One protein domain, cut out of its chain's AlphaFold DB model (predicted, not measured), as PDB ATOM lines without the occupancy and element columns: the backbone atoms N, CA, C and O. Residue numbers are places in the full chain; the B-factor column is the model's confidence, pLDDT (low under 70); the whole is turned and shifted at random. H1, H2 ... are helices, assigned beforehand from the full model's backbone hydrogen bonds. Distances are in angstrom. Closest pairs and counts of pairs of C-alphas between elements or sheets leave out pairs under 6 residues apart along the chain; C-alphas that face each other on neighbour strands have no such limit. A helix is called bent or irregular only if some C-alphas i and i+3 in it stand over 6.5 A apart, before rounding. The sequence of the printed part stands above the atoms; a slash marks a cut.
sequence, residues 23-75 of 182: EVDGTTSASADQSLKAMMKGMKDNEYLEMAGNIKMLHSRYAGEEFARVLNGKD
ATOM      1  N   GLU A  23      -2.304  42.298  21.722       95.69
ATOM      2  CA  GLU A  23      -2.298  40.971  21.106       95.69
ATOM      3  C   GLU A  23      -3.539  40.178  21.535       95.69
ATOM      4  O   GLU A  23      -4.113  40.401  22.610       95.69
ATOM      5  N   VAL A  24      -3.956  39.231  20.698       95.38
ATOM      6  CA  VAL A  24      -5.103  38.360  20.970       95.38
ATOM      7  C   VAL A  24      -4.724  37.221  21.925       95.38
ATOM      8  O   VAL A  24      -3.798  36.459  21.657       95.38
ATOM      9  N   ASP A  25      -5.494  37.036  23.004       95.94
ATOM     10  CA  ASP A  25      -5.391  35.863  23.885       95.94
ATOM     11  C   ASP A  25      -6.219  34.712  23.305       95.94
ATOM     12  O   ASP A  25      -7.422  34.600  23.538       95.94
ATOM     13  N   GLY A  26      -5.574  33.834  22.547       93.38
ATOM     14  CA  GLY A  26      -6.197  32.667  21.932       93.38
ATOM     15  C   GLY A  26      -6.209  31.414  22.803       93.38
ATOM     16  O   GLY A  26      -6.295  30.318  22.256       93.38
ATOM     17  N   THR A  27      -6.127  31.535  24.135       94.56
ATOM     18  CA  THR A  27      -6.241  30.379  25.049       94.56
ATOM     19  C   THR A  27      -7.574  29.645  24.880       94.56
ATOM     20  O   THR A  27      -7.643  28.427  25.025       94.56
ATOM     21  N   THR A  28      -8.638  30.390  24.581       94.81
ATOM     22  CA  THR A  28      -9.973  29.884  24.259       94.81
ATOM     23  C   THR A  28     -10.619  30.775  23.202       94.81
ATOM     24  O   THR A  28     -10.231  31.929  23.015       94.81
ATOM     25  N   SER A  29     -11.679  30.290  22.555       93.19
ATOM     26  CA  SER A  29     -12.472  31.131  21.642       93.19
ATOM     27  C   SER A  29     -13.035  32.381  22.347       93.19
ATOM     28  O   SER A  29     -13.001  33.484  21.806       93.19
ATOM     29  N   ALA A  30     -13.464  32.234  23.607       94.31
ATOM     30  CA  ALA A  30     -14.015  33.331  24.397       94.31
ATOM     31  C   ALA A  30     -12.966  34.389  24.777       94.31
ATOM     32  O   ALA A  30     -13.273  35.582  24.743       94.31
ATOM     33  N   SER A  31     -11.744  33.976  25.133       94.75
ATOM     34  CA  SER A  31     -10.648  34.913  25.415       94.75
ATOM     35  C   SER A  31     -10.215  35.646  24.145       94.75
ATOM     36  O   SER A  31     -10.014  36.856  24.200       94.75
ATOM     37  N   ALA A  32     -10.202  34.968  22.990       95.69
ATOM     38  CA  ALA A  32      -9.852  35.597  21.719       95.69
ATOM     39  C   ALA A  32     -10.850  36.711  21.366       95.69
ATOM     40  O   ALA A  32     -10.458  37.842  21.075       95.69
ATOM     41  N   ASP A  33     -12.151  36.426  21.494       94.56
ATOM     42  CA  ASP A  33     -13.214  37.418  21.316       94.56
ATOM     43  C   ASP A  33     -13.100  38.589  22.304       94.56
ATOM     44  O   ASP A  33     -13.377  39.737  21.946       94.56
ATOM     45  N   GLN A  34     -12.732  38.325  23.561       94.88
ATOM     46  CA  GLN A  34     -12.560  39.371  24.569       94.88
ATOM     47  C   GLN A  34     -11.352  40.261  24.272       94.88
ATOM     48  O   GLN A  34     -11.492  41.483  24.344       94.88
ATOM     49  N   SER A  35     -10.211  39.688  23.884       95.31
ATOM     50  CA  SER A  35      -9.033  40.464  23.489       95.31
ATOM     51  C   SER A  35      -9.322  41.330  22.274       95.31
ATOM     52  O   SER A  35      -9.066  42.528  22.318       95.31
ATOM     53  N   LEU A  36      -9.966  40.785  21.238       94.31
ATOM     54  CA  LEU A  36     -10.366  41.563  20.063       94.31
ATOM     55  C   LEU A  36     -11.324  42.705  20.429       94.31
ATOM     56  O   LEU A  36     -11.167  43.827  19.952       94.31
ATOM     57  N   LYS A  37     -12.286  42.471  21.332       92.94
ATOM     58  CA  LYS A  37     -13.161  43.538  21.857       92.94
ATOM     59  C   LYS A  37     -12.399  44.602  22.634       92.94
ATOM     60  O   LYS A  37     -12.733  45.780  22.517       92.94
ATOM     61  N   ALA A  38     -11.395  44.211  23.408       93.06
ATOM     62  CA  ALA A  38     -10.543  45.152  24.119       93.06
ATOM     63  C   ALA A  38      -9.674  45.970  23.149       93.06
ATOM     64  O   ALA A  38      -9.550  47.179  23.332       93.06
ATOM     65  N   MET A  39      -9.160  45.351  22.082       90.94
ATOM     66  CA  MET A  39      -8.421  46.025  21.006       90.94
ATOM     67  C   MET A  39      -9.308  47.012  20.227       90.94
ATOM     68  O   MET A  39      -8.827  48.057  19.799       90.94
ATOM     69  N   MET A  40     -10.615  46.739  20.107       90.62
ATOM     70  CA  MET A  40     -11.605  47.661  19.521       90.62
ATOM     71  C   MET A  40     -11.931  48.883  20.398       90.62
ATOM     72  O   MET A  40     -12.618  49.804  19.943       90.62
ATOM     73  N   LYS A  41     -11.514  48.912  21.671       89.94
ATOM     74  CA  LYS A  41     -11.923  49.968  22.607       89.94
ATOM     75  C   LYS A  41     -11.372  51.327  22.158       89.94
ATOM     76  O   LYS A  41     -10.165  51.539  22.112       89.94
ATOM     77  N   GLY A  42     -12.275  52.271  21.894       86.12
ATOM     78  CA  GLY A  42     -11.928  53.631  21.467       86.12
ATOM     79  C   GLY A  42     -11.832  53.827  19.950       86.12
ATOM     80  O   GLY A  42     -11.480  54.924  19.522       86.12
ATOM     81  N   MET A  43     -12.161  52.806  19.149       90.19
ATOM     82  CA  MET A  43     -12.383  52.960  17.706       90.19
ATOM     83  C   MET A  43     -13.636  53.795  17.421       90.19
ATOM     84  O   MET A  43     -14.560  53.843  18.238       90.19
ATOM     85  N   LYS A  44     -13.686  54.437  16.250       93.12
ATOM     86  CA  LYS A  44     -14.902  55.113  15.778       93.12
ATOM     87  C   LYS A  44     -15.965  54.083  15.399       93.12
ATOM     88  O   LYS A  44     -15.633  52.968  15.010       93.12
ATOM     89  N   ASP A  45     -17.239  54.471  15.433       87.81
ATOM     90  CA  ASP A  45     -18.363  53.558  15.166       87.81
ATOM     91  C   ASP A  45     -18.233  52.799  13.836       87.81
ATOM     92  O   ASP A  45     -18.508  51.604  13.771       87.81
ATOM     93  N   ASN A  46     -17.780  53.461  12.769       83.88
ATOM     94  CA  ASN A  46     -17.588  52.826  11.464       83.88
ATOM     95  C   ASN A  46     -16.450  51.789  11.470       83.88
ATOM     96  O   ASN A  46     -16.612  50.713  10.900       83.88
ATOM     97  N   GLU A  47     -15.336  52.090  12.140       87.00
ATOM     98  CA  GLU A  47     -14.189  51.183  12.300       87.00
ATOM     99  C   GLU A  47     -14.572  49.982  13.179       87.00
ATOM    100  O   GLU A  47     -14.260  48.836  12.859       87.00
ATOM    101  N   TYR A  48     -15.339  50.231  14.245       87.88
ATOM    102  CA  TYR A  48     -15.883  49.192  15.114       87.88
ATOM    103  C   TYR A  48     -16.809  48.238  14.350       87.88
ATOM    104  O   TYR A  48     -16.689  47.019  14.476       87.88
ATOM    105  N   LEU A  49     -17.738  48.773  13.549       87.00
ATOM    106  CA  LEU A  49     -18.669  47.964  12.758       87.00
ATOM    107  C   LEU A  49     -17.940  47.107  11.720       87.00
ATOM    108  O   LEU A  49     -18.286  45.935  11.550       87.00
ATOM    109  N   GLU A  50     -16.923  47.662  11.060       86.88
ATOM    110  CA  GLU A  50     -16.079  46.911  10.131       86.88
ATOM    111  C   GLU A  50     -15.343  45.773  10.848       86.88
ATOM    112  O   GLU A  50     -15.403  44.621  10.412       86.88
ATOM    113  N   MET A  51     -14.718  46.061  11.990       89.38
ATOM    114  CA  MET A  51     -13.978  45.068  12.764       89.38
ATOM    115  C   MET A  51     -14.890  43.968  13.317       89.38
ATOM    116  O   MET A  51     -14.578  42.785  13.192       89.38
ATOM    117  N   ALA A  52     -16.072  44.319  13.826       90.06
ATOM    118  CA  ALA A  52     -17.078  43.347  14.242       90.06
ATOM    119  C   ALA A  52     -17.550  42.463  13.070       90.06
ATOM    120  O   ALA A  52     -17.787  41.265  13.253       90.06
ATOM    121  N   GLY A  53     -17.672  43.028  11.865       89.06
ATOM    122  CA  GLY A  53     -17.945  42.276  10.638       89.06
ATOM    123  C   GLY A  53     -16.820  41.296  10.290       89.06
ATOM    124  O   GLY A  53     -17.083  40.121  10.032       89.06
ATOM    125  N   ASN A  54     -15.570  41.750  10.366       90.81
ATOM    126  CA  ASN A  54     -14.385  40.933  10.115       90.81
ATOM    127  C   ASN A  54     -14.268  39.758  11.103       90.81
ATOM    128  O   ASN A  54     -13.998  38.633  10.686       90.81
ATOM    129  N   ILE A  55     -14.554  39.980  12.389       91.75
ATOM    130  CA  ILE A  55     -14.568  38.924  13.417       91.75
ATOM    131  C   ILE A  55     -15.626  37.860  13.091       91.75
ATOM    132  O   ILE A  55     -15.334  36.666  13.121       91.75
ATOM    133  N   LYS A  56     -16.846  38.267  12.713       90.25
ATOM    134  CA  LYS A  56     -17.904  37.322  12.303       90.25
ATOM    135  C   LYS A  56     -17.512  36.496  11.076       90.25
ATOM    136  O   LYS A  56     -17.829  35.309  11.001       90.25
ATOM    137  N   MET A  57     -16.831  37.117  10.118       89.06
ATOM    138  CA  MET A  57     -16.325  36.432   8.932       89.06
ATOM    139  C   MET A  57     -15.244  35.405   9.304       89.06
ATOM    140  O   MET A  57     -15.289  34.277   8.821       89.06
ATOM    141  N   LEU A  58     -14.321  35.749  10.207       91.69
ATOM    142  CA  LEU A  58     -13.316  34.815  10.718       91.69
ATOM    143  C   LEU A  58     -13.946  33.629  11.454       91.69
ATOM    144  O   LEU A  58     -13.566  32.499  11.179       91.69
ATOM    145  N   HIS A  59     -14.965  33.854  12.288       90.81
ATOM    146  CA  HIS A  59     -15.750  32.770  12.908       90.81
ATOM    147  C   HIS A  59     -16.466  31.877  11.884       90.81
ATOM    148  O   HIS A  59     -16.722  30.704  12.142       90.81
ATOM    149  N   SER A  60     -16.794  32.411  10.706       89.00
ATOM    150  CA  SER A  60     -17.381  31.615   9.620       89.00
ATOM    151  C   SER A  60     -16.342  30.732   8.918       89.00
ATOM    152  O   SER A  60     -16.713  29.731   8.305       89.00
ATOM    153  N   ARG A  61     -15.055  31.102   8.980       90.06
ATOM    154  CA  ARG A  61     -13.937  30.321   8.428       90.06
ATOM    155  C   ARG A  61     -13.384  29.319   9.438       90.06
ATOM    156  O   ARG A  61     -13.154  28.171   9.074       90.06
ATOM    157  N   TYR A  62     -13.179  29.757  10.675       91.50
ATOM    158  CA  TYR A  62     -12.560  28.995  11.750       91.50
ATOM    159  C   TYR A  62     -13.573  28.796  12.873       91.50
ATOM    160  O   TYR A  62     -14.060  29.763  13.451       91.50
ATOM    161  N   ALA A  63     -13.895  27.544  13.191       84.00
ATOM    162  CA  ALA A  63     -14.889  27.228  14.211       84.00
ATOM    163  C   ALA A  63     -14.233  26.928  15.569       84.00
ATOM    164  O   ALA A  63     -13.244  26.197  15.650       84.00
ATOM    165  N   GLY A  64     -14.824  27.445  16.651       85.19
ATOM    166  CA  GLY A  64     -14.468  27.089  18.029       85.19
ATOM    167  C   GLY A  64     -12.989  27.315  18.356       85.19
ATOM    168  O   GLY A  64     -12.490  28.435  18.272       85.19
ATOM    169  N   GLU A  65     -12.287  26.247  18.734       90.75
ATOM    170  CA  GLU A  65     -10.872  26.300  19.128       90.75
ATOM    171  C   GLU A  65      -9.927  26.645  17.970       90.75
ATOM    172  O   GLU A  65      -8.836  27.166  18.193       90.75
ATOM    173  N   GLU A  66     -10.329  26.404  16.718       93.50
ATOM    174  CA  GLU A  66      -9.506  26.790  15.572       93.50
ATOM    175  C   GLU A  66      -9.407  28.310  15.439       93.50
ATOM    176  O   GLU A  66      -8.321  28.822  15.181       93.50
ATOM    177  N   PHE A  67     -10.505  29.029  15.695       93.94
ATOM    178  CA  PHE A  67     -10.516  30.492  15.711       93.94
ATOM    179  C   PHE A  67      -9.517  31.039  16.734       93.94
ATOM    180  O   PHE A  67      -8.694  31.894  16.412       93.94
ATOM    181  N   ALA A  68      -9.546  30.490  17.951       94.38
ATOM    182  CA  ALA A  68      -8.640  30.881  19.025       94.38
ATOM    183  C   ALA A  68      -7.178  30.599  18.654       94.38
ATOM    184  O   ALA A  68      -6.326  31.479  18.740       94.38
ATOM    185  N   ARG A  69      -6.904  29.388  18.156       96.75
ATOM    186  CA  ARG A  69      -5.561  28.944  17.772       96.75
ATOM    187  C   ARG A  69      -4.965  29.773  16.637       96.75
ATOM    188  O   ARG A  69      -3.777  30.069  16.681       96.75
ATOM    189  N   VAL A  70      -5.757  30.102  15.615       96.31
ATOM    190  CA  VAL A  70      -5.292  30.896  14.468       96.31
ATOM    191  C   VAL A  70      -4.938  32.312  14.901       96.31
ATOM    192  O   VAL A  70      -3.972  32.868  14.389       96.31
ATOM    193  N   LEU A  71      -5.687  32.888  15.843       96.56
ATOM    194  CA  LEU A  71      -5.499  34.276  16.256       96.56
ATOM    195  C   LEU A  71      -4.560  34.460  17.449       96.56
ATOM    196  O   LEU A  71      -4.127  35.580  17.684       96.56
ATOM    197  N   ASN A  72      -4.227  33.403  18.188       97.38
ATOM    198  CA  ASN A  72      -3.419  33.504  19.400       97.38
ATOM    199  C   ASN A  72      -2.086  34.241  19.175       97.38
ATOM    200  O   ASN A  72      -1.283  33.828  18.339       97.38
ATOM    201  N   GLY A  73      -1.841  35.285  19.967       96.62
ATOM    202  CA  GLY A  73      -0.631  36.106  19.911       96.62
ATOM    203  C   GLY A  73      -0.569  37.083  18.737       96.62
ATOM    204  O   GLY A  73       0.409  37.812  18.642       96.62
ATOM    205  N   LYS A  74      -1.586  37.124  17.860       97.06
ATOM    206  CA  LYS A  74      -1.607  38.077  16.748       97.06
ATOM    207  C   LYS A  74      -1.877  39.491  17.237       97.06
ATOM    208  O   LYS A  74      -2.783  39.705  18.051       97.06
ATOM    209  N   ASP A  75      -1.154  40.447  16.677       95.94
ATOM    210  CA  ASP A  75      -1.479  41.865  16.796       95.94
ATOM    211  C   ASP A  75      -2.553  42.303  15.775       95.94
ATOM    212  O   ASP A  75      -3.154  41.490  15.062       95.94
TER     213      ASP A  75
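AT A GLANCE: This is residues 23 to 75 of the 182 residues of an uncharacterized protein of Pseudomonas sp. FW305-E2 (UniProt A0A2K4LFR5). Two helices, H1 and H2, stand side by side and run opposite ways with a narrow gap between them, and a short third helix, H3, caps the end of the pair where H1 begins and H2 ends. The turn of residues 40 to 44 joins H1 to H2 at the other end, and the first and last printed residues come near each other on the H1 side. The printed part has 53 residues with three named helices, in the order H1, H2, H3 along the chain, and no named strand; the class is all helix. The whole is compact, with a radius of gyration of the C-alphas of 10.5 A, and the C-alphas span 29 by 20 by 15 A along their three main axes.

IN THESE COORDINATES: The printed part begins at Glu 23, with its C-alpha at (-2.298, 40.971, 21.106), and residues 23 to 28 come before the first helix. H1 takes residues 29 to 39, from Ser 29 to Met 39, and measures 15.4 A from first to last C-alpha. Its C-alpha 29 stands at (-12.472, 31.131, 21.642) and its C-alpha 39 at (-8.421, 46.025, 21.006), with y rising along the helix. Residues 40 to 44 lead to H2, which takes residues 45 to 61, from Asp 45 to Arg 61. H2 is the longest helix, with 17 residues and 24.6 A from first to last C-alpha. Here y falls, from C-alpha 45 at (-18.363, 53.558, 15.166) to C-alpha 61 at (-13.937, 30.321, 8.428). After residues 62 to 64 comes H3, residues 65 to 71, from Glu 65 to Leu 71, which measures 10.0 A from first to last C-alpha. It ends with C-alpha 71 at (-5.499, 34.276, 16.256), and residues 72 to 75 follow it to the last printed residue, Asp 75.

HOW THE PARTS SIT: H1 and H2 are near each other: no pair of their C-alphas is within 8 A, but only just, with the closest 8.2 A apart, and 11 pairs are within 10 A. H1 touches H3, with 8 pairs of C-alphas within 8 A. The closest C-alphas of these two helices are those of Ser 29 and Ala 68, 4.6 A apart. H1 and H3 stand at a shallow tilt of 30 degrees and run the same way, and their centres are 11.4 A apart. H2 and H3 are close but not clearly touching, with 2 pairs of C-alphas within 8 A; the closest are those of His 59 and Phe 67, 6.4 A apart. H2 and H3 stand at a steep tilt of 50 degrees and run opposite ways, and their centres are 15.5 A apart. In H1, H2 and H3, every O i to N i+4 pair inside the helix is within hydrogen-bond range, for instance O of Ser 29 and N of Asp 33 in H1.

THE WHOLE: The two C-alphas farthest apart are those of Lys 44 and Glu 65, at 29.3 A. The C-alphas of the first and last printed residues, Glu 23 and Asp 75, are 4.5 A apart. The printed part runs from residue 23 to residue 75 and has no cut; the full chain has 182 residues. The link from H1 to H2, with 5 residues, is tight, and so is the link from H2 to H3, with 3 residues. None of the helices is bent or irregular. The mean pLDDT of the printed part is 92.0, and no printed residue is under 70. By helix, the mean pLDDT is 94 in H1, 89 in H2 and 95 in H3.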